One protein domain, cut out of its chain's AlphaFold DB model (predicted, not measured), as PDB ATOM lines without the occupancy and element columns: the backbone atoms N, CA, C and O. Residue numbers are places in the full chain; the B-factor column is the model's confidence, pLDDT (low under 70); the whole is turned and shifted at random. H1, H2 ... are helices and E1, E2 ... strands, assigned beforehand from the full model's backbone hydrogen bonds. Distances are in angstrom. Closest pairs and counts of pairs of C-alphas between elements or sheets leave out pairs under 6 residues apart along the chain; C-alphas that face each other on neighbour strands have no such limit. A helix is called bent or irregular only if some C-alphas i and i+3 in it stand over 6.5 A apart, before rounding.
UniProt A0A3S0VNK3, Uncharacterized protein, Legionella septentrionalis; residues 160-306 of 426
ATOM      1  N   GLY A 160      17.002  -1.494   1.257       91.88
ATOM      2  CA  GLY A 160      17.155  -2.077  -0.077       91.88
ATOM      3  C   GLY A 160      17.845  -3.446  -0.055       91.88
ATOM      4  O   GLY A 160      18.550  -3.801  -0.991       91.88
ATOM      5  N   LEU A 161      17.695  -4.201   1.041       92.88
ATOM      6  CA  LEU A 161      18.439  -5.440   1.316       92.88
ATOM      7  C   LEU A 161      17.522  -6.660   1.513       92.88
ATOM      8  O   LEU A 161      17.870  -7.601   2.226       92.88
ATOM      9  N   LEU A 162      16.324  -6.680   0.913       91.38
ATOM     10  CA  LEU A 162      15.400  -7.824   1.066       91.38
ATOM     11  C   LEU A 162      15.938  -9.127   0.466       91.38
ATOM     12  O   LEU A 162      15.478 -10.198   0.849       91.38
ATOM     13  N   ASN A 163      16.949  -9.076  -0.402       88.88
ATOM     14  CA  ASN A 163      17.682 -10.274  -0.816       88.88
ATOM     15  C   ASN A 163      18.312 -11.026   0.374       88.88
ATOM     16  O   ASN A 163      18.508 -12.232   0.294       88.88
ATOM     17  N   GLN A 164      18.563 -10.349   1.498       88.50
ATOM     18  CA  GLN A 164      19.060 -10.948   2.741       88.50
ATOM     19  C   GLN A 164      17.951 -11.529   3.632       88.50
ATOM     20  O   GLN A 164      18.226 -11.942   4.756       88.50
ATOM     21  N   LEU A 165      16.692 -11.561   3.185       85.19
ATOM     22  CA  LEU A 165      15.583 -12.093   3.985       85.19
ATOM     23  C   LEU A 165      15.720 -13.601   4.251       85.19
ATOM     24  O   LEU A 165      15.193 -14.094   5.240       85.19
ATOM     25  N   SER A 166      16.444 -14.323   3.390       80.94
ATOM     26  CA  SER A 166      16.729 -15.753   3.551       80.94
ATOM     27  C   SER A 166      17.915 -16.058   4.469       80.94
ATOM     28  O   SER A 166      18.305 -17.221   4.549       80.94
ATOM     29  N   VAL A 167      18.527 -15.045   5.091       80.69
ATOM     30  CA  VAL A 167      19.608 -15.247   6.060       80.69
ATOM     31  C   VAL A 167      19.015 -15.889   7.313       80.69
ATOM     32  O   VAL A 167      18.110 -15.330   7.928       80.69
ATOM     33  N   ALA A 168      19.508 -17.077   7.640       62.75
ATOM     34  CA  ALA A 168      18.925 -17.982   8.621       62.75
ATOM     35  C   ALA A 168      19.325 -17.662  10.068       62.75
ATOM     36  O   ALA A 168      18.476 -17.639  10.946       62.75
ATOM     37  N   SER A 169      20.595 -17.321  10.305       65.25
ATOM     38  CA  SER A 169      21.054 -16.863  11.619       65.25
ATOM     39  C   SER A 169      21.326 -15.363  11.593       65.25
ATOM     40  O   SER A 169      22.255 -14.889  10.940       65.25
ATOM     41  N   ASP A 170      20.482 -14.610  12.293       68.69
ATOM     42  CA  ASP A 170      20.651 -13.181  12.534       68.69
ATOM     43  C   ASP A 170      20.471 -12.924  14.035       68.69
ATOM     44  O   ASP A 170      19.351 -12.934  14.551       68.69
ATOM     45  N   GLU A 171      21.575 -12.672  14.750       69.19
ATOM     46  CA  GLU A 171      21.551 -12.331  16.183       69.19
ATOM     47  C   GLU A 171      20.600 -11.153  16.449       69.19
ATOM     48  O   GLU A 171      19.871 -11.159  17.439       69.19
ATOM     49  N   THR A 172      20.505 -10.191  15.521       73.31
ATOM     50  CA  THR A 172      19.581  -9.056  15.645       73.31
ATOM     51  C   THR A 172      18.128  -9.507  15.558       73.31
ATOM     52  O   THR A 172      17.299  -8.997  16.308       73.31
ATOM     53  N   LEU A 173      17.791 -10.433  14.655       74.50
ATOM     54  CA  LEU A 173      16.445 -11.006  14.549       74.50
ATOM     55  C   LEU A 173      16.084 -11.751  15.837       74.50
ATOM     56  O   LEU A 173      15.002 -11.540  16.387       74.50
ATOM     57  N   TYR A 174      17.008 -12.574  16.331       71.50
ATOM     58  CA  TYR A 174      16.819 -13.368  17.538       71.50
ATOM     59  C   TYR A 174      16.671 -12.503  18.795       71.50
ATOM     60  O   TYR A 174      15.789 -12.745  19.621       71.50
ATOM     61  N   ASP A 175      17.480 -11.453  18.923       72.75
ATOM     62  CA  ASP A 175      17.356 -10.494  20.015       72.75
ATOM     63  C   ASP A 175      16.097  -9.639  19.868       72.75
ATOM     64  O   ASP A 175      15.390  -9.462  20.854       72.75
ATOM     65  N   THR A 176      15.743  -9.200  18.653       73.50
ATOM     66  CA  THR A 176      14.503  -8.440  18.403       73.50
ATOM     67  C   THR A 176      13.267  -9.255  18.780       73.50
ATOM     68  O   THR A 176      12.337  -8.722  19.380       73.50
ATOM     69  N   PHE A 177      13.265 -10.557  18.475       69.75
ATOM     70  CA  PHE A 177      12.213 -11.479  18.898       69.75
ATOM     71  C   PHE A 177      12.087 -11.554  20.428       69.75
ATOM     72  O   PHE A 177      10.970 -11.622  20.944       69.75
ATOM     73  N   LYS A 178      13.216 -11.520  21.149       71.12
ATOM     74  CA  LYS A 178      13.263 -11.563  22.620       71.12
ATOM     75  C   LYS A 178      13.016 -10.204  23.284       71.12
ATOM     76  O   LYS A 178      12.634 -10.168  24.454       71.12
ATOM     77  N   THR A 179      13.241  -9.088  22.591       66.69
ATOM     78  CA  THR A 179      12.980  -7.744  23.119       66.69
ATOM     79  C   THR A 179      11.500  -7.416  23.027       66.69
ATOM     80  O   THR A 179      10.955  -7.270  21.936       66.69
ATOM     81  N   ASN A 180      10.852  -7.237  24.177       52.69
ATOM     82  CA  ASN A 180       9.473  -6.777  24.210       52.69
ATOM     83  C   ASN A 180       9.380  -5.309  23.752       52.69
ATOM     84  O   ASN A 180       9.858  -4.426  24.463       52.69
ATOM     85  N   TRP A 181       8.742  -5.014  22.613       60.53
ATOM     86  CA  TRP A 181       8.324  -3.641  22.313       60.53
ATOM     87  C   TRP A 181       7.248  -3.191  23.293       60.53
ATOM     88  O   TRP A 181       6.343  -3.948  23.654       60.53
ATOM     89  N   THR A 182       7.353  -1.939  23.731       58.50
ATOM     90  CA  THR A 182       6.432  -1.402  24.724       58.50
ATOM     91  C   THR A 182       5.055  -1.187  24.099       58.50
ATOM     92  O   THR A 182       4.924  -0.816  22.932       58.50
ATOM     93  N   PHE A 183       3.993  -1.374  24.887       63.50
ATOM     94  CA  PHE A 183       2.622  -1.069  24.460       63.50
ATOM     95  C   PHE A 183       2.489   0.367  23.912       63.50
ATOM     96  O   PHE A 183       1.712   0.613  22.990       63.50
ATOM     97  N   ALA A 184       3.291   1.303  24.436       64.31
ATOM     98  CA  ALA A 184       3.355   2.682  23.971       64.31
ATOM     99  C   ALA A 184       3.825   2.791  22.509       64.31
ATOM    100  O   ALA A 184       3.202   3.512  21.729       64.31
ATOM    101  N   ASP A 185       4.853   2.040  22.102       64.25
ATOM    102  CA  ASP A 185       5.342   2.048  20.718       64.25
ATOM    103  C   ASP A 185       4.256   1.607  19.732       64.25
ATOM    104  O   ASP A 185       4.045   2.245  18.698       64.25
ATOM    105  N   ILE A 186       3.516   0.552  20.081       70.56
ATOM    106  CA  ILE A 186       2.412   0.027  19.269       70.56
ATOM    107  C   ILE A 186       1.251   1.034  19.216       70.56
ATOM    108  O   ILE A 186       0.672   1.263  18.150       70.56
ATOM    109  N   LEU A 187       0.926   1.669  20.346       73.19
ATOM    110  CA  LEU A 187      -0.170   2.633  20.453       73.19
ATOM    111  C   LEU A 187       0.077   3.892  19.602       73.19
ATOM    112  O   LEU A 187      -0.806   4.304  18.848       73.19
ATOM    113  N   PHE A 188       1.269   4.495  19.687       75.62
ATOM    114  CA  PHE A 188       1.574   5.756  18.993       75.62
ATOM    115  C   PHE A 188       1.773   5.596  17.481       75.62
ATOM    116  O   PHE A 188       1.644   6.565  16.734       75.62
ATOM    117  N   ARG A 189       2.048   4.378  17.006       79.06
ATOM    118  CA  ARG A 189       2.237   4.062  15.579       79.06
ATOM    119  C   ARG A 189       0.999   3.443  14.935       79.06
ATOM    120  O   ARG A 189       1.060   2.993  13.789       79.06
ATOM    121  N   ARG A 190      -0.115   3.394  15.667       83.88
ATOM    122  CA  ARG A 190      -1.359   2.738  15.262       83.88
ATOM    123  C   ARG A 190      -1.895   3.292  13.943       83.88
ATOM    124  O   ARG A 190      -2.110   4.491  13.792       83.88
ATOM    125  N   VAL A 191      -2.214   2.374  13.037       83.56
ATOM    126  CA  VAL A 191      -3.005   2.629  11.827       83.56
ATOM    127  C   VAL A 191      -4.458   2.221  12.053       83.56
ATOM    128  O   VAL A 191      -5.358   2.992  11.740       83.56
ATOM    129  N   GLY A 192      -4.706   1.049  12.643       84.94
ATOM    130  CA  GLY A 192      -6.068   0.599  12.929       84.94
ATOM    131  C   GLY A 192      -6.119  -0.627  13.828       84.94
ATOM    132  O   GLY A 192      -5.265  -1.505  13.718       84.94
ATOM    133  N   TRP A 193      -7.117  -0.665  14.712       88.00
ATOM    134  CA  TRP A 193      -7.442  -1.789  15.592       88.00
ATOM    135  C   TRP A 193      -8.883  -2.208  15.327       88.00
ATOM    136  O   TRP A 193      -9.794  -1.385  15.425       88.00
ATOM    137  N   TYR A 194      -9.079  -3.475  14.990       89.25
ATOM    138  CA  TYR A 194     -10.371  -4.011  14.589       89.25
ATOM    139  C   TYR A 194     -10.697  -5.209  15.469       89.25
ATOM    140  O   TYR A 194     -10.106  -6.277  15.325       89.25
ATOM    141  N   PHE A 195     -11.613  -4.992  16.407       86.38
ATOM    142  CA  PHE A 195     -12.091  -5.996  17.352       86.38
ATOM    143  C   PHE A 195     -13.294  -6.748  16.779       86.38
ATOM    144  O   PHE A 195     -14.050  -6.183  15.988       86.38
ATOM    145  N   TRP A 196     -13.500  -7.985  17.234       80.62
ATOM    146  CA  TRP A 196     -14.686  -8.796  16.929       80.62
ATOM    147  C   TRP A 196     -14.874  -9.063  15.429       80.62
ATOM    148  O   TRP A 196     -15.985  -8.992  14.905       80.62
ATOM    149  N   VAL A 197     -13.783  -9.370  14.725       83.06
ATOM    150  CA  VAL A 197     -13.765  -9.608  13.267       83.06
ATOM    151  C   VAL A 197     -14.050 -11.070  12.885       83.06
ATOM    152  O   VAL A 197     -13.503 -11.584  11.912       83.06
ATOM    153  N   ALA A 198     -14.938 -11.733  13.631       77.75
ATOM    154  CA  ALA A 198     -15.218 -13.164  13.480       77.75
ATOM    155  C   ALA A 198     -15.958 -13.511  12.173       77.75
ATOM    156  O   ALA A 198     -15.836 -14.623  11.664       77.75
ATOM    157  N   LYS A 199     -16.723 -12.568  11.600       87.19
ATOM    158  CA  LYS A 199     -17.420 -12.773  10.319       87.19
ATOM    159  C   LYS A 199     -16.545 -12.345   9.145       87.19
ATOM    160  O   LYS A 199     -15.934 -11.280   9.183       87.19
ATOM    161  N   GLU A 200     -16.600 -13.093   8.042       88.38
ATOM    162  CA  GLU A 200     -15.842 -12.798   6.815       88.38
ATOM    163  C   GLU A 200     -16.020 -11.349   6.325       88.38
ATOM    164  O   GLU A 200     -15.046 -10.689   5.971       88.38
ATOM    165  N   MET A 201     -17.240 -10.810   6.357       87.88
ATOM    166  CA  MET A 201     -17.497  -9.423   5.952       87.88
ATOM    167  C   MET A 201     -16.779  -8.405   6.854       87.88
ATOM    168  O   MET A 201     -16.225  -7.422   6.365       87.88
ATOM    169  N   GLN A 202     -16.743  -8.650   8.168       89.94
ATOM    170  CA  GLN A 202     -16.043  -7.791   9.131       89.94
ATOM    171  C   GLN A 202     -14.527  -7.885   8.939       89.94
ATOM    172  O   GLN A 202     -13.843  -6.862   8.954       89.94
ATOM    173  N   LEU A 203     -14.020  -9.097   8.702       91.00
ATOM    174  CA  LEU A 203     -12.624  -9.358   8.371       91.00
ATOM    175  C   LEU A 203     -12.199  -8.596   7.111       91.00
ATOM    176  O   LEU A 203     -11.233  -7.835   7.141       91.00
ATOM    177  N   ARG A 204     -12.954  -8.739   6.018       91.75
ATOM    178  CA  ARG A 204     -12.705  -8.029   4.755       91.75
ATOM    179  C   ARG A 204     -12.711  -6.520   4.954       91.75
ATOM    180  O   ARG A 204     -11.793  -5.851   4.489       91.75
ATOM    181  N   GLN A 205     -13.678  -5.986   5.701       89.00
ATOM    182  CA  GLN A 205     -13.740  -4.557   6.008       89.00
ATOM    183  C   GLN A 205     -12.533  -4.080   6.832       89.00
ATOM    184  O   GLN A 205     -11.994  -3.004   6.568       89.00
ATOM    185  N   ALA A 206     -12.090  -4.865   7.818       91.44
ATOM    186  CA  ALA A 206     -10.921  -4.557   8.638       91.44
ATOM    187  C   ALA A 206      -9.631  -4.532   7.804       91.44
ATOM    188  O   ALA A 206      -8.871  -3.563   7.873       91.44
ATOM    189  N   ILE A 207      -9.423  -5.550   6.961       93.50
ATOM    190  CA  ILE A 207      -8.296  -5.609   6.022       93.50
ATOM    191  C   ILE A 207      -8.353  -4.413   5.070       93.50
ATOM    192  O   ILE A 207      -7.370  -3.693   4.909       93.50
ATOM    193  N   TRP A 208      -9.520  -4.141   4.485       90.62
ATOM    194  CA  TRP A 208      -9.706  -3.026   3.563       90.62
ATOM    195  C   TRP A 208      -9.351  -1.682   4.206       90.62
ATOM    196  O   TRP A 208      -8.605  -0.877   3.642       90.62
ATOM    197  N   ASN A 209      -9.835  -1.449   5.427       88.06
ATOM    198  CA  ASN A 209      -9.531  -0.242   6.186       88.06
ATOM    199  C   ASN A 209      -8.041  -0.144   6.549       88.06
ATOM    200  O   ASN A 209      -7.480   0.950   6.491       88.06
ATOM    201  N   ALA A 210      -7.369  -1.261   6.843       90.44
ATOM    202  CA  ALA A 210      -5.920  -1.284   7.028       90.44
ATOM    203  C   ALA A 210      -5.162  -0.868   5.755       90.44
ATOM    204  O   ALA A 210      -4.283  -0.006   5.819       90.44
ATOM    205  N   LEU A 211      -5.542  -1.397   4.587       90.50
ATOM    206  CA  LEU A 211      -4.895  -1.072   3.308       90.50
ATOM    207  C   LEU A 211      -5.100   0.390   2.867       90.50
ATOM    208  O   LEU A 211      -4.328   0.907   2.055       90.50
ATOM    209  N   LYS A 212      -6.095   1.108   3.412       84.94
ATOM    210  CA  LYS A 212      -6.227   2.571   3.221       84.94
ATOM    211  C   LYS A 212      -5.091   3.358   3.878       84.94
ATOM    212  O   LYS A 212      -4.830   4.493   3.461       84.94
ATOM    213  N   GLY A 213      -4.461   2.776   4.900       84.50
ATOM    214  CA  GLY A 213      -3.329   3.339   5.629       84.50
ATOM    215  C   GLY A 213      -1.982   3.176   4.926       84.50
ATOM    216  O   GLY A 213      -1.017   3.791   5.372       84.50
ATOM    217  N   LEU A 214      -1.915   2.394   3.839       88.88
ATOM    218  CA  LEU A 214      -0.699   2.238   3.043       88.88
ATOM    219  C   LEU A 214      -0.264   3.565   2.407       88.88
ATOM    220  O   LEU A 214      -1.076   4.323   1.862       88.88
ATOM    221  N   ASP A 215       1.039   3.808   2.465       88.25
ATOM    222  CA  ASP A 215       1.744   4.921   1.846       88.25
ATOM    223  C   ASP A 215       3.128   4.451   1.357       88.25
ATOM    224  O   ASP A 215       3.486   3.284   1.507       88.25
ATOM    225  N   ASP A 216       3.889   5.338   0.720       87.75
ATOM    226  CA  ASP A 216       5.221   5.042   0.186       87.75
ATOM    227  C   ASP A 216       6.334   5.186   1.234       87.75
ATOM    228  O   ASP A 216       7.488   4.917   0.921       87.75
ATOM    229  N   LYS A 217       6.008   5.576   2.473       90.94
ATOM    230  CA  LYS A 217       6.986   5.915   3.520       90.94
ATOM    231  C   LYS A 217       7.079   4.884   4.622       90.94
ATOM    232  O   LYS A 217       8.089   4.857   5.314       90.94
ATOM    233  N   HIS A 218       6.054   4.069   4.829       92.94
ATOM    234  CA  HIS A 218       5.997   3.162   5.967       92.94
ATOM    235  C   HIS A 218       5.721   1.731   5.528       92.94
ATOM    236  O   HIS A 218       4.806   1.463   4.751       92.94
ATOM    237  N   THR A 219       6.458   0.804   6.128       94.31
ATOM    238  CA  THR A 219       6.035  -0.592   6.213       94.31
ATOM    239  C   THR A 219       5.066  -0.723   7.381       94.31
ATOM    240  O   THR A 219       5.332  -0.251   8.490       94.31
ATOM    241  N   LEU A 220       3.922  -1.346   7.140       94.00
ATOM    242  CA  LEU A 220       2.938  -1.656   8.163       94.00
ATOM    243  C   LEU A 220       3.217  -3.050   8.717       94.00
ATOM    244  O   LEU A 220       3.376  -3.998   7.957       94.00
ATOM    245  N   ASN A 221       3.233  -3.176  10.037       93.00
ATOM    246  CA  ASN A 221       3.100  -4.465  10.692       93.00
ATOM    247  C   ASN A 221       1.606  -4.800  10.767       93.00
ATOM    248  O   ASN A 221       0.834  -4.028  11.346       93.00
ATOM    249  N   PHE A 222       1.207  -5.908  10.153       94.38
ATOM    250  CA  PHE A 222      -0.154  -6.421  10.136       94.38
ATOM    251  C   PHE A 222      -0.218  -7.637  11.056       94.38
ATOM    252  O   PHE A 222       0.416  -8.651  10.804       94.38
ATOM    253  N   ASN A 223      -0.967  -7.543  12.148       91.81
ATOM    254  CA  ASN A 223      -1.073  -8.621  13.122       91.81
ATOM    255  C   ASN A 223      -2.515  -9.073  13.231       91.81
ATOM    256  O   ASN A 223      -3.438  -8.255  13.177       91.81
ATOM    257  N   PHE A 224      -2.698 -10.363  13.463       92.56
ATOM    258  CA  PHE A 224      -4.007 -10.948  13.690       92.56
ATOM    259  C   PHE A 224      -3.948 -11.998  14.795       92.56
ATOM    260  O   PHE A 224      -2.920 -12.634  15.012       92.56
ATOM    261  N   LEU A 225      -5.057 -12.145  15.513       91.31
ATOM    262  CA  LEU A 225      -5.234 -13.122  16.581       91.31
ATOM    263  C   LEU A 225      -6.198 -14.206  16.112       91.31
ATOM    264  O   LEU A 225      -7.355 -13.907  15.804       91.31
ATOM    265  N   ILE A 226      -5.731 -15.454  16.108       91.31
ATOM    266  CA  ILE A 226      -6.599 -16.631  16.042       91.31
ATOM    267  C   ILE A 226      -6.787 -17.121  17.477       91.31
ATOM    268  O   ILE A 226      -5.805 -17.454  18.135       91.31
ATOM    269  N   ASN A 227      -8.025 -17.183  17.969       87.44
ATOM    270  CA  ASN A 227      -8.303 -17.473  19.388       87.44
ATOM    271  C   ASN A 227      -7.671 -18.773  19.920       87.44
ATOM    272  O   ASN A 227      -7.336 -18.843  21.097       87.44
ATOM    273  N   SER A 228      -7.507 -19.788  19.071       87.38
ATOM    274  CA  SER A 228      -6.924 -21.085  19.433       87.38
ATOM    275  C   SER A 228      -5.394 -21.148  19.332       87.38
ATOM    276  O   SER A 228      -4.806 -22.104  19.825       87.38
ATOM    277  N   VAL A 229      -4.743 -20.160  18.705       85.06
ATOM    278  CA  VAL A 229      -3.297 -20.191  18.392       85.06
ATOM    279  C   VAL A 229      -2.539 -19.047  19.056       85.06
ATOM    280  O   VAL A 229      -1.417 -19.231  19.518       85.06
ATOM    281  N   GLY A 230      -3.141 -17.860  19.110       86.94
ATOM    282  CA  GLY A 230      -2.478 -16.633  19.534       86.94
ATOM    283  C   GLY A 230      -2.226 -15.661  18.379       86.94
ATOM    284  O   GLY A 230      -2.848 -15.736  17.316       86.94
ATOM    285  N   PHE A 231      -1.355 -14.686  18.639       86.50
ATOM    286  CA  PHE A 231      -1.027 -13.627  17.689       86.50
ATOM    287  C   PHE A 231      -0.024 -14.097  16.641       86.50
ATOM    288  O   PHE A 231       1.018 -14.658  16.975       86.50
ATOM    289  N   HIS A 232      -0.300 -13.746  15.389       90.00
ATOM    290  CA  HIS A 232       0.650 -13.818  14.288       90.00
ATOM    291  C   HIS A 232       0.968 -12.414  13.781       90.00
ATOM    292  O   HIS A 232       0.108 -11.529  13.803       90.00
ATOM    293  N   SER A 233       2.207 -12.210  13.341       89.94
ATOM    294  CA  SER A 233       2.706 -10.921  12.862       89.94
ATOM    295  C   SER A 233       3.236 -11.068  11.449       89.94
ATOM    296  O   SER A 233       4.054 -11.942  11.179       89.94
ATOM    297  N   THR A 234       2.784 -10.183  10.573       94.38
ATOM    298  CA  THR A 234       3.139 -10.136   9.156       94.38
ATOM    299  C   THR A 234       3.390  -8.686   8.744       94.38
ATOM    300  O   THR A 234       3.273  -7.762   9.556       94.38
ATOM    301  N   ALA A 235       3.788  -8.439   7.497       94.94
ATOM    302  CA  ALA A 235       4.096  -7.086   7.046       94.94
ATOM    303  C   ALA A 235       3.457  -6.742   5.699       94.94
ATOM    304  O   ALA A 235       3.299  -7.594   4.832       94.94
ATOM    305  N   LEU A 236       3.102  -5.467   5.538       96.25
ATOM    306  CA  LEU A 236       2.515  -4.887   4.331       96.25
ATOM    307  C   LEU A 236       3.261  -3.610   3.951       96.25
ATOM    308  O   LEU A 236       3.478  -2.749   4.803       96.25
ATOM    309  N   ARG A 237       3.596  -3.427   2.675       95.19
ATOM    310  CA  ARG A 237       4.163  -2.161   2.180       95.19
ATOM    311  C   ARG A 237       3.751  -1.874   0.742       95.19
ATOM    312  O   ARG A 237       3.296  -2.759   0.022       95.19
ATOM    313  N   MET A 238       3.924  -0.622   0.328       92.88
ATOM    314  CA  MET A 238       3.828  -0.237  -1.081       92.88
ATOM    315  C   MET A 238       5.138  -0.552  -1.805       92.88
ATOM    316  O   MET A 238       6.207  -0.227  -1.285       92.88
ATOM    317  N   VAL A 239       5.048  -1.139  -3.001       90.62
ATOM    318  CA  VAL A 239       6.197  -1.437  -3.878       90.62
ATOM    319  C   VAL A 239       5.841  -1.092  -5.316       90.62
ATOM    320  O   VAL A 239       4.955  -1.702  -5.920       90.62
ATOM    321  N   GLY A 240       6.508  -0.080  -5.863       85.50
ATOM    322  CA  GLY A 240       6.109   0.604  -7.080       85.50
ATOM    323  C   GLY A 240       4.657   1.057  -6.963       85.50
ATOM    324  O   GLY A 240       4.285   1.797  -6.051       85.50
ATOM    325  N   ASN A 241       3.823   0.548  -7.866       79.31
ATOM    326  CA  ASN A 241       2.381   0.795  -7.869       79.31
ATOM    327  C   ASN A 241       1.561  -0.314  -7.182       79.31
ATOM    328  O   ASN A 241       0.344  -0.181  -7.058       79.31
ATOM    329  N   GLY A 242       2.211  -1.394  -6.742       88.81
ATOM    330  CA  GLY A 242       1.581  -2.560  -6.131       88.81
ATOM    331  C   GLY A 242       1.705  -2.605  -4.609       88.81
ATOM    332  O   GLY A 242       2.273  -1.720  -3.966       88.81
ATOM    333  N   ILE A 243       1.166  -3.674  -4.032       93.88
ATOM    334  CA  ILE A 243       1.163  -3.941  -2.592       93.88
ATOM    335  C   ILE A 243       1.932  -5.229  -2.355       93.88
ATOM    336  O   ILE A 243       1.629  -6.243  -2.972       93.88
ATOM    337  N   GLU A 244       2.895  -5.202  -1.449       96.25
ATOM    338  CA  GLU A 244       3.650  -6.381  -1.043       96.25
ATOM    339  C   GLU A 244       3.185  -6.832   0.344       96.25
ATOM    340  O   GLU A 244       3.003  -6.000   1.239       96.25
ATOM    341  N   TYR A 245       2.978  -8.138   0.507       97.19
ATOM    342  CA  TYR A 245       2.655  -8.786   1.773       97.19
ATOM    343  C   TYR A 245       3.684  -9.864   2.090       97.19
ATOM    344  O   TYR A 245       3.968 -10.718   1.251       97.19
ATOM    345  N   TYR A 246       4.210  -9.831   3.309       96.12
ATOM    346  CA  TYR A 246       5.181 -10.784   3.822       96.12
ATOM    347  C   TYR A 246       4.610 -11.553   5.008       96.12
ATOM    348  O   TYR A 246       4.247 -10.947   6.015       96.12
ATOM    349  N   ASP A 247       4.621 -12.877   4.911       94.19
ATOM    350  CA  ASP A 247       4.315 -13.802   5.996       94.19
ATOM    351  C   ASP A 247       5.504 -14.751   6.188       94.19
ATOM    352  O   ASP A 247       5.893 -15.475   5.272       94.19
ATOM    353  N   ASN A 248       6.103 -14.760   7.375       89.12
ATOM    354  CA  ASN A 248       7.305 -15.542   7.667       89.12
ATOM    355  C   ASN A 248       7.091 -17.063   7.614       89.12
ATOM    356  O   ASN A 248       8.074 -17.802   7.557       89.12
ATOM    357  N   ASN A 249       5.845 -17.539   7.612       89.31
ATOM    358  CA  ASN A 249       5.531 -18.960   7.458       89.31
ATOM    359  C   ASN A 249       5.343 -19.403   5.998       89.31
ATOM    360  O   ASN A 249       5.376 -20.606   5.736       89.31
ATOM    361  N   TYR A 250       5.132 -18.467   5.066       92.06
ATOM    362  CA  TYR A 250       4.722 -18.792   3.692       92.06
ATOM    363  C   TYR A 250       5.521 -18.058   2.612       92.06
ATOM    364  O   TYR A 250       5.933 -18.658   1.615       92.06
ATOM    365  N   GLY A 251       5.770 -16.768   2.817       92.75
ATOM    366  CA  GLY A 251       6.683 -15.966   2.025       92.75
ATOM    367  C   GLY A 251       6.131 -14.619   1.608       92.75
ATOM    368  O   GLY A 251       5.391 -13.976   2.350       92.75
ATOM    369  N   LEU A 252       6.580 -14.157   0.445       95.00
ATOM    370  CA  LEU A 252       6.387 -12.791  -0.021       95.00
ATOM    371  C   LEU A 252       5.542 -12.774  -1.290       95.00
ATOM    372  O   LEU A 252       5.931 -13.372  -2.288       95.00
ATOM    373  N   VAL A 253       4.423 -12.056  -1.277       96.00
ATOM    374  CA  VAL A 253       3.515 -11.929  -2.426       96.00
ATOM    375  C   VAL A 253       3.318 -10.472  -2.812       96.00
ATOM    376  O   VAL A 253       3.300  -9.589  -1.952       96.00
ATOM    377  N   LYS A 254       3.136 -10.223  -4.110       95.44
ATOM    378  CA  LYS A 254       2.866  -8.888  -4.655       95.44
ATOM    379  C   LYS A 254       1.524  -8.841  -5.359       95.44
ATOM    380  O   LYS A 254       1.273  -9.617  -6.278       95.44
ATOM    381  N   PHE A 255       0.695  -7.875  -5.002       93.25
ATOM    382  CA  PHE A 255      -0.599  -7.604  -5.618       93.25
ATOM    383  C   PHE A 255      -0.536  -6.346  -6.467       93.25
ATOM    384  O   PHE A 255       0.146  -5.378  -6.124       93.25
ATOM    385  N   ILE A 256      -1.317  -6.332  -7.542       87.69
ATOM    386  CA  ILE A 256      -1.473  -5.140  -8.369       87.69
ATOM    387  C   ILE A 256      -2.408  -4.112  -7.724       87.69
ATOM    388  O   ILE A 256      -2.173  -2.920  -7.849       87.69
ATOM    389  N   ASN A 257      -3.440  -4.539  -6.992       87.19
ATOM    390  CA  ASN A 257      -4.450  -3.644  -6.426       87.19
ATOM    391  C   ASN A 257      -4.884  -4.079  -5.011       87.19
ATOM    392  O   ASN A 257      -4.574  -5.184  -4.553       87.19
ATOM    393  N   ARG A 258      -5.603  -3.195  -4.299       90.00
ATOM    394  CA  ARG A 258      -6.098  -3.482  -2.939       90.00
ATOM    395  C   ARG A 258      -7.165  -4.566  -2.900       90.00
ATOM    396  O   ARG A 258      -7.241  -5.270  -1.902       90.00
ATOM    397  N   GLU A 259      -7.980  -4.693  -3.939       88.62
ATOM    398  CA  GLU A 259      -9.057  -5.682  -3.997       88.62
ATOM    399  C   GLU A 259      -8.507  -7.107  -3.972       88.62
ATOM    400  O   GLU A 259      -8.876  -7.897  -3.103       88.62
ATOM    401  N   ASN A 260      -7.518  -7.387  -4.814       91.44
ATOM    402  CA  ASN A 260      -6.773  -8.634  -4.820       91.44
ATOM    403  C   ASN A 260      -6.064  -8.880  -3.486       91.44
ATOM    404  O   ASN A 260      -6.141  -9.984  -2.954       91.44
ATOM    405  N   ALA A 261      -5.434  -7.855  -2.905       94.75
ATOM    406  CA  ALA A 261      -4.804  -7.979  -1.592       94.75
ATOM    407  C   ALA A 261      -5.829  -8.319  -0.489       94.75
ATOM    408  O   ALA A 261      -5.557  -9.171   0.354       94.75
ATOM    409  N   VAL A 262      -7.024  -7.713  -0.495       94.25
ATOM    410  CA  VAL A 262      -8.095  -8.041   0.464       94.25
ATOM    411  C   VAL A 262      -8.623  -9.449   0.249       94.25
ATOM    412  O   VAL A 262      -8.786 -10.181   1.222       94.25
ATOM    413  N   ASN A 263      -8.872  -9.841  -0.998       92.94
ATOM    414  CA  ASN A 263      -9.345 -11.180  -1.333       92.94
ATOM    415  C   ASN A 263      -8.339 -12.253  -0.913       92.94
ATOM    416  O   ASN A 263      -8.730 -13.244  -0.293       92.94
ATOM    417  N   PHE A 264      -7.054 -12.016  -1.172       96.06
ATOM    418  CA  PHE A 264      -5.970 -12.871  -0.715       96.06
ATOM    419  C   PHE A 264      -5.929 -12.964   0.810       96.06
ATOM    420  O   PHE A 264      -6.016 -14.060   1.354       96.06
ATOM    421  N   LEU A 265      -5.830 -11.827   1.507       97.00
ATOM    422  CA  LEU A 265      -5.666 -11.804   2.960       97.00
ATOM    423  C   LEU A 265      -6.884 -12.394   3.671       97.00
ATOM    424  O   LEU A 265      -6.720 -13.145   4.624       97.00
ATOM    425  N   ALA A 266      -8.102 -12.108   3.206       95.31
ATOM    426  CA  ALA A 266      -9.308 -12.699   3.773       95.31
ATOM    427  C   ALA A 266      -9.336 -14.220   3.559       95.31
ATOM    428  O   ALA A 266      -9.608 -14.953   4.505       95.31
ATOM    429  N   SER A 267      -9.007 -14.693   2.349       94.94
ATOM    430  CA  SER A 267      -8.897 -16.126   2.043       94.94
ATOM    431  C   SER A 267      -7.869 -16.813   2.947       94.94
ATOM    432  O   SER A 267      -8.203 -17.792   3.615       94.94
ATOM    433  N   HIS A 268      -6.659 -16.249   3.030       95.50
ATOM    434  CA  HIS A 268      -5.557 -16.729   3.868       95.50
ATOM    435  C   HIS A 268      -5.960 -16.816   5.344       95.50
ATOM    436  O   HIS A 268      -5.949 -17.892   5.937       95.50
ATOM    437  N   LEU A 269      -6.422 -15.708   5.930       94.50
ATOM    438  CA  LEU A 269      -6.771 -15.653   7.351       94.50
ATOM    439  C   LEU A 269      -7.938 -16.587   7.708       94.50
ATOM    440  O   LEU A 269      -7.914 -17.216   8.764       94.50
ATOM    441  N   LEU A 270      -8.951 -16.715   6.842       93.69
ATOM    442  CA  LEU A 270     -10.058 -17.651   7.067       93.69
ATOM    443  C   LEU A 270      -9.593 -19.107   7.005       93.69
ATOM    444  O   LEU A 270     -10.068 -19.930   7.786       93.69
ATOM    445  N   GLN A 271      -8.686 -19.437   6.087       93.44
ATOM    446  CA  GLN A 271      -8.127 -20.782   5.984       93.44
ATOM    447  C   GLN A 271      -7.241 -21.110   7.189       93.44
ATOM    448  O   GLN A 271      -7.395 -22.192   7.755       93.44
ATOM    449  N   GLU A 272      -6.420 -20.170   7.662       92.00
ATOM    450  CA  GLU A 272      -5.626 -20.348   8.882       92.00
ATOM    451  C   GLU A 272      -6.501 -20.507  10.128       92.00
ATOM    452  O   GLU A 272      -6.254 -21.392  10.947       92.00
ATOM    453  N   ALA A 273      -7.566 -19.713  10.264       91.62
ATOM    454  CA  ALA A 273      -8.517 -19.871  11.361       91.62
ATOM    455  C   ALA A 273      -9.187 -21.257  11.331       91.62
ATOM    456  O   ALA A 273      -9.199 -21.958  12.343       91.62
ATOM    457  N   ARG A 274      -9.655 -21.705  10.156       91.88
ATOM    458  CA  ARG A 274     -10.259 -23.037   9.971       91.88
ATOM    459  C   ARG A 274      -9.288 -24.170  10.294       91.88
ATOM    460  O   ARG A 274      -9.657 -25.085  11.025       91.88
ATOM    461  N   LYS A 275      -8.057 -24.106   9.778       91.06
ATOM    462  CA  LYS A 275      -7.007 -25.112  10.009       91.06
ATOM    463  C   LYS A 275      -6.708 -25.291  11.497       91.06
ATOM    464  O   LYS A 275      -6.428 -26.402  11.934       91.06
ATOM    465  N   ASN A 276      -6.802 -24.211  12.266       89.62
ATOM    466  CA  ASN A 276      -6.545 -24.210  13.700       89.62
ATOM    467  C   ASN A 276      -7.820 -24.302  14.558       89.62
ATOM    468  O   ASN A 276      -7.763 -24.003  15.749       89.62
ATOM    469  N   ALA A 277      -8.967 -24.681  13.974       90.38
ATOM    470  CA  ALA A 277     -10.259 -24.778  14.665       90.38
ATOM    471  C   ALA A 277     -10.600 -23.529  15.508       90.38
ATOM    472  O   ALA A 277     -11.102 -23.628  16.627       90.38
ATOM    473  N   GLY A 278     -10.279 -22.347  14.980       89.69
ATOM    474  CA  GLY A 278     -10.462 -21.064  15.647       89.69
ATOM    475  C   GLY A 278     -11.127 -20.025  14.754       89.69
ATOM    476  O   GLY A 278     -11.588 -20.305  13.649       89.69
ATOM    477  N   GLU A 279     -11.145 -18.790  15.245       90.88
ATOM    478  CA  GLU A 279     -11.694 -17.623  14.554       90.88
ATOM    479  C   GLU A 279     -10.706 -16.462  14.640       90.88
ATOM    480  O   GLU A 279      -9.971 -16.337  15.628       90.88
ATOM    481  N   ILE A 280     -10.722 -15.591  13.628       91.62
ATOM    482  CA  ILE A 280      -9.991 -14.323  13.674       91.62
ATOM    483  C   ILE A 280     -10.776 -13.371  14.571       91.62
ATOM    484  O   ILE A 280     -11.846 -12.894  14.205       91.62
ATOM    485  N   SER A 281     -10.259 -13.092  15.760       88.44
ATOM    486  CA  SER A 281     -10.955 -12.245  16.736       88.44
ATOM    487  C   SER A 281     -10.503 -10.795  16.700       88.44
ATOM    488  O   SER A 281     -11.271  -9.894  17.056       88.44
ATOM    489  N   PHE A 282      -9.271 -10.552  16.258       89.75
ATOM    490  CA  PHE A 282      -8.651  -9.241  16.345       89.75
ATOM    491  C   PHE A 282      -7.622  -9.027  15.240       89.75
ATOM    492  O   PHE A 282      -6.809  -9.909  14.973       89.75
ATOM    493  N   ILE A 283      -7.638  -7.840  14.632       92.62
ATOM    494  CA  ILE A 283      -6.601  -7.366  13.707       92.62
ATOM    495  C   ILE A 283      -6.035  -6.052  14.229       92.62
ATOM    496  O   ILE A 283      -6.781  -5.119  14.539       92.62
ATOM    497  N   THR A 284      -4.708  -5.945  14.263       91.50
ATOM    498  CA  THR A 284      -4.009  -4.694  14.568       91.50
ATOM    499  C   THR A 284      -2.983  -4.363  13.517       91.50
ATOM    500  O   THR A 284      -2.208  -5.209  13.080       91.50
ATOM    501  N   VAL A 285      -2.959  -3.091  13.141       92.69
ATOM    502  CA  VAL A 285      -2.032  -2.579  12.142       92.69
ATOM    503  C   VAL A 285      -1.359  -1.333  12.681       92.69
ATOM    504  O   VAL A 285      -2.032  -0.416  13.163       92.69
ATOM    505  N   TYR A 286      -0.033  -1.295  12.604       90.88
ATOM    506  CA  TYR A 286       0.781  -0.157  13.023       90.88
ATOM    507  C   TYR A 286       1.992   0.029  12.110       90.88
ATOM    508  O   TYR A 286       2.410  -0.886  11.408       90.88
ATOM    509  N   ARG A 287       2.554   1.238  12.095       92.81
ATOM    510  CA  ARG A 287       3.733   1.578  11.293       92.81
ATOM    511  C   ARG A 287       5.003   1.080  11.969       92.81
ATOM    512  O   ARG A 287       5.264   1.421  13.124       92.81
ATOM    513  N   LEU A 288       5.824   0.338  11.241       90.06
ATOM    514  CA  LEU A 288       7.166  -0.007  11.695       90.06
ATOM    515  C   LEU A 288       8.074   1.244  11.734       90.06
ATOM    516  O   LEU A 288       7.835   2.204  11.003       90.06
ATOM    517  N   PRO A 289       9.130   1.260  12.571       88.94
ATOM    518  CA  PRO A 289      10.107   2.359  12.671       88.94
ATOM    519  C   PRO A 289      11.050   2.523  11.484       88.94
ATOM    520  O   PRO A 289      12.046   3.229  11.605       88.94
ATOM    521  N   TYR A 290      10.756   1.894  10.355       89.81
ATOM    522  CA  TYR A 290      11.640   1.862   9.204       89.81
ATOM    523  C   TYR A 290      10.964   2.578   8.038       89.81
ATOM    524  O   TYR A 290       9.771   2.386   7.791       89.81
ATOM    525  N   THR A 291      11.723   3.424   7.342       92.44
ATOM    526  CA  THR A 291      11.216   4.128   6.158       92.44
ATOM    527  C   THR A 291      11.119   3.140   5.006       92.44
ATOM    528  O   THR A 291      12.091   2.465   4.710       92.44
ATOM    529  N   ASN A 292       9.975   3.032   4.348       93.56
ATOM    530  CA  ASN A 292       9.842   2.175   3.177       93.56
ATOM    531  C   ASN A 292      10.619   2.757   1.984       93.56
ATOM    532  O   ASN A 292      10.526   3.950   1.704       93.56
ATOM    533  N   GLN A 293      11.337   1.898   1.262       93.19
ATOM    534  CA  GLN A 293      11.846   2.187  -0.078       93.19
ATOM    535  C   GLN A 293      10.867   1.592  -1.089       93.19
ATOM    536  O   GLN A 293      10.889   0.392  -1.374       93.19
ATOM    537  N   ALA A 294       9.933   2.416  -1.564       88.19
ATOM    538  CA  ALA A 294       8.859   1.955  -2.439       88.19
ATOM    539  C   ALA A 294       9.358   1.533  -3.831       88.19
ATOM    540  O   ALA A 294       8.703   0.739  -4.489       88.19
ATOM    541  N   ASP A 295      10.497   2.033  -4.289       89.62
ATOM    542  CA  ASP A 295      11.144   1.656  -5.551       89.62
ATOM    543  C   ASP A 295      11.900   0.320  -5.481       89.62
ATOM    544  O   ASP A 295      12.152  -0.300  -6.513       89.62
ATOM    545  N   HIS A 296      12.227  -0.154  -4.278       91.56
ATOM    546  CA  HIS A 296      12.897  -1.431  -4.085       91.56
ATOM    547  C   HIS A 296      11.927  -2.612  -4.260       91.56
ATOM    548  O   HIS A 296      11.181  -2.984  -3.342       91.56
ATOM    549  N   ASP A 297      11.974  -3.210  -5.451       91.25
ATOM    550  CA  ASP A 297      11.175  -4.357  -5.875       91.25
ATOM    551  C   ASP A 297      12.040  -5.616  -6.041       91.25
ATOM    552  O   ASP A 297      12.758  -5.777  -7.028       91.25
ATOM    553  N   ILE A 298      11.954  -6.529  -5.072       91.19
ATOM    554  CA  ILE A 298      12.723  -7.781  -5.075       91.19
ATOM    555  C   ILE A 298      12.293  -8.735  -6.201       91.19
ATOM    556  O   ILE A 298      13.097  -9.544  -6.661       91.19
ATOM    557  N   PHE A 299      11.046  -8.632  -6.670       91.62
ATOM    558  CA  PHE A 299      10.500  -9.508  -7.705       91.62
ATOM    559  C   PHE A 299      11.056  -9.174  -9.091       91.62
ATOM    560  O   PHE A 299      11.195 -10.062  -9.928       91.62
ATOM    561  N   ALA A 300      11.448  -7.915  -9.322       88.44
ATOM    562  CA  ALA A 300      12.000  -7.466 -10.601       88.44
ATOM    563  C   ALA A 300      13.282  -8.219 -10.998       88.44
ATOM    564  O   ALA A 300      13.560  -8.392 -12.182       88.44
ATOM    565  N   ALA A 301      14.050  -8.694 -10.013       84.81
ATOM    566  CA  ALA A 301      15.282  -9.443 -10.236       84.81
ATOM    567  C   ALA A 301      15.080 -10.971 -10.267       84.81
ATOM    568  O   ALA A 301      16.061 -11.707 -10.359       84.81
ATOM    569  N   VAL A 302      13.835 -11.452 -10.155       89.62
ATOM    570  CA  VAL A 302      13.490 -12.876 -10.029       89.62
ATOM    571  C   VAL A 302      12.284 -13.206 -10.923       89.62
ATOM    572  O   VAL A 302      11.160 -13.333 -10.428       89.62
ATOM    573  N   PRO A 303      12.472 -13.361 -12.246       87.81
ATOM    574  CA  PRO A 303      11.374 -13.631 -13.179       87.81
ATOM    575  C   PRO A 303      10.568 -14.897 -12.852       87.81
ATOM    576  O   PRO A 303       9.365 -14.931 -13.085       87.81
ATOM    577  N   GLN A 304      11.196 -15.911 -12.245       90.50
ATOM    578  CA  GLN A 304      10.538 -17.165 -11.844       90.50
ATOM    579  C   GLN A 304       9.485 -16.974 -10.740       90.50
ATOM    580  O   GLN A 304       8.731 -17.895 -10.444       90.50
ATOM    581  N   SER A 305       9.461 -15.802 -10.095       91.62
ATOM    582  CA  SER A 305       8.461 -15.458  -9.082       91.62
ATOM    583  C   SER A 305       7.139 -14.981  -9.675       91.62
ATOM    584  O   SER A 305       6.158 -14.894  -8.938       91.62
ATOM    585  N   ALA A 306       7.098 -14.648 -10.967       91.94
ATOM    586  CA  ALA A 306       5.875 -14.224 -11.629       91.94
ATOM    587  C   ALA A 306       4.860 -15.373 -11.651       91.94
ATOM    588  O   ALA A 306       5.185 -16.504 -12.010       91.94
TER     589      ALA A 306
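What this domain is: This is residues 160 to 306 of the 426 residues of an uncharacterized protein of Legionella septentrionalis (UniProt A0A3S0VNK3). One twisted sheet of six strands curls round the long helix H5, with H4 beside E1 and E6 on the same face and set at a steep tilt to H5. The opposite face is largely bare, with the short helix H3 near E6; residues 166 to 184, including H2, stand free as a loop off the body, and the small helices H1 and H6 come close to each other. The 147 printed residues hold six named helices and six named strands, in the order H1 H2 H3 E1 H4 E2 E3 E4 E5 H5 E6 H6. The sheet runs E1 E6 E2 E3 E4 E5, all antiparallel, and the class is mixed, helices and strands. The whole is compact, with a radius of gyration of the C-alphas of 15.3 A and spans of 39 by 34 by 29 A.

Where its parts are: Start at C-alpha 162, at (15.400, -7.824, 1.066), where H1 begins; it takes residues 162 to 166 and is irregular, with C-alphas 163 and 166 standing 7.1 A apart. Read on to H2, residues 171 to 178, H3, residues 183 to 188, and the strand E1, residues 190 to 195. H4 follows at residues 200 to 211 and is 16.4 A long. Next come four strands: E2, residues 218 to 226, 25.5 A; E3, residues 230 to 239, 29.2 A; E4, residues 242 to 247, 16.8 A; and E5, residues 251 to 255. Find C-alpha 258 at (-6.098, -3.482, -2.939); from there H5, residues 258 to 275, runs 25.2 A. E6, residues 280 to 291, is 29.1 A long, and H6, residues 298 to 301, ends at C-alpha 301, at (15.282, -9.443, -10.236).

How they stand to each other: Begin with the sheet, whose edge strands are E1 and E5. E2, E3, E4 and E5 form a meander, each strand the antiparallel neighbour of the one before, and E2 and E3, E3 and E4, and E4 and E5 are hairpins. Look for N 222 and O 234 at 2.8 A between E2 and E3, N 237 and O 244 at 3.0 A between E3 and E4, and N 245 and O 253 at 2.9 A between E4 and E5. On the other side of E2 from E3 is its neighbour E6, with N 223 and O 284 within hydrogen-bond range at 2.8 A, and between the neighbours E1 and E6 N 194 and O 283 are within hydrogen-bond range at 2.9 A. E1, H4 and E2 are a split strand-helix-strand unit, two strands running the same way with a helix between them in the chain and E6 between them in the sheet; its crossover is right-handed. H4 and H5 are on the same face; they touch, closest at the C-alphas of Arg 204 and Ala 266, 5.9 A, and run opposite ways at a steep tilt of 48 degrees. The closest C-alphas of H5 and E5 are those of Ala 261 and Phe 255, 5.8 A apart. H3 is on the opposite face at a height over the sheet of 6.9 A, over none of the strands, but only just: 2 of its C-alphas fall on E1. H6 only grazes the sheet with residues 298 to 299. H1 and H6 are close but not clearly touching, closest at the C-alphas of Leu 162 and Ile 298, 6.7 A. H1 and H2 are apart, and neither is on the sheet. Every O i to N i+4 pair is within hydrogen-bond range in H2, H3, H4 and H5; H1 has 0 of 1, with 1 of 2 O i to N i+3 pairs within range, and H6 is too short for an O i to N i+4 pair.

The domain as a whole: The two C-alphas farthest apart are those of Ala 184 and Gln 304, 41.6 A. The printed part has no cut, and no link is long; those from H4 to E2 and from E6 to H6 are short, and the rest are tight. The mean pLDDT of the printed part is 87.1, and in this predicted model residues 168 to 171, 177 and 179 to 185 are under 70.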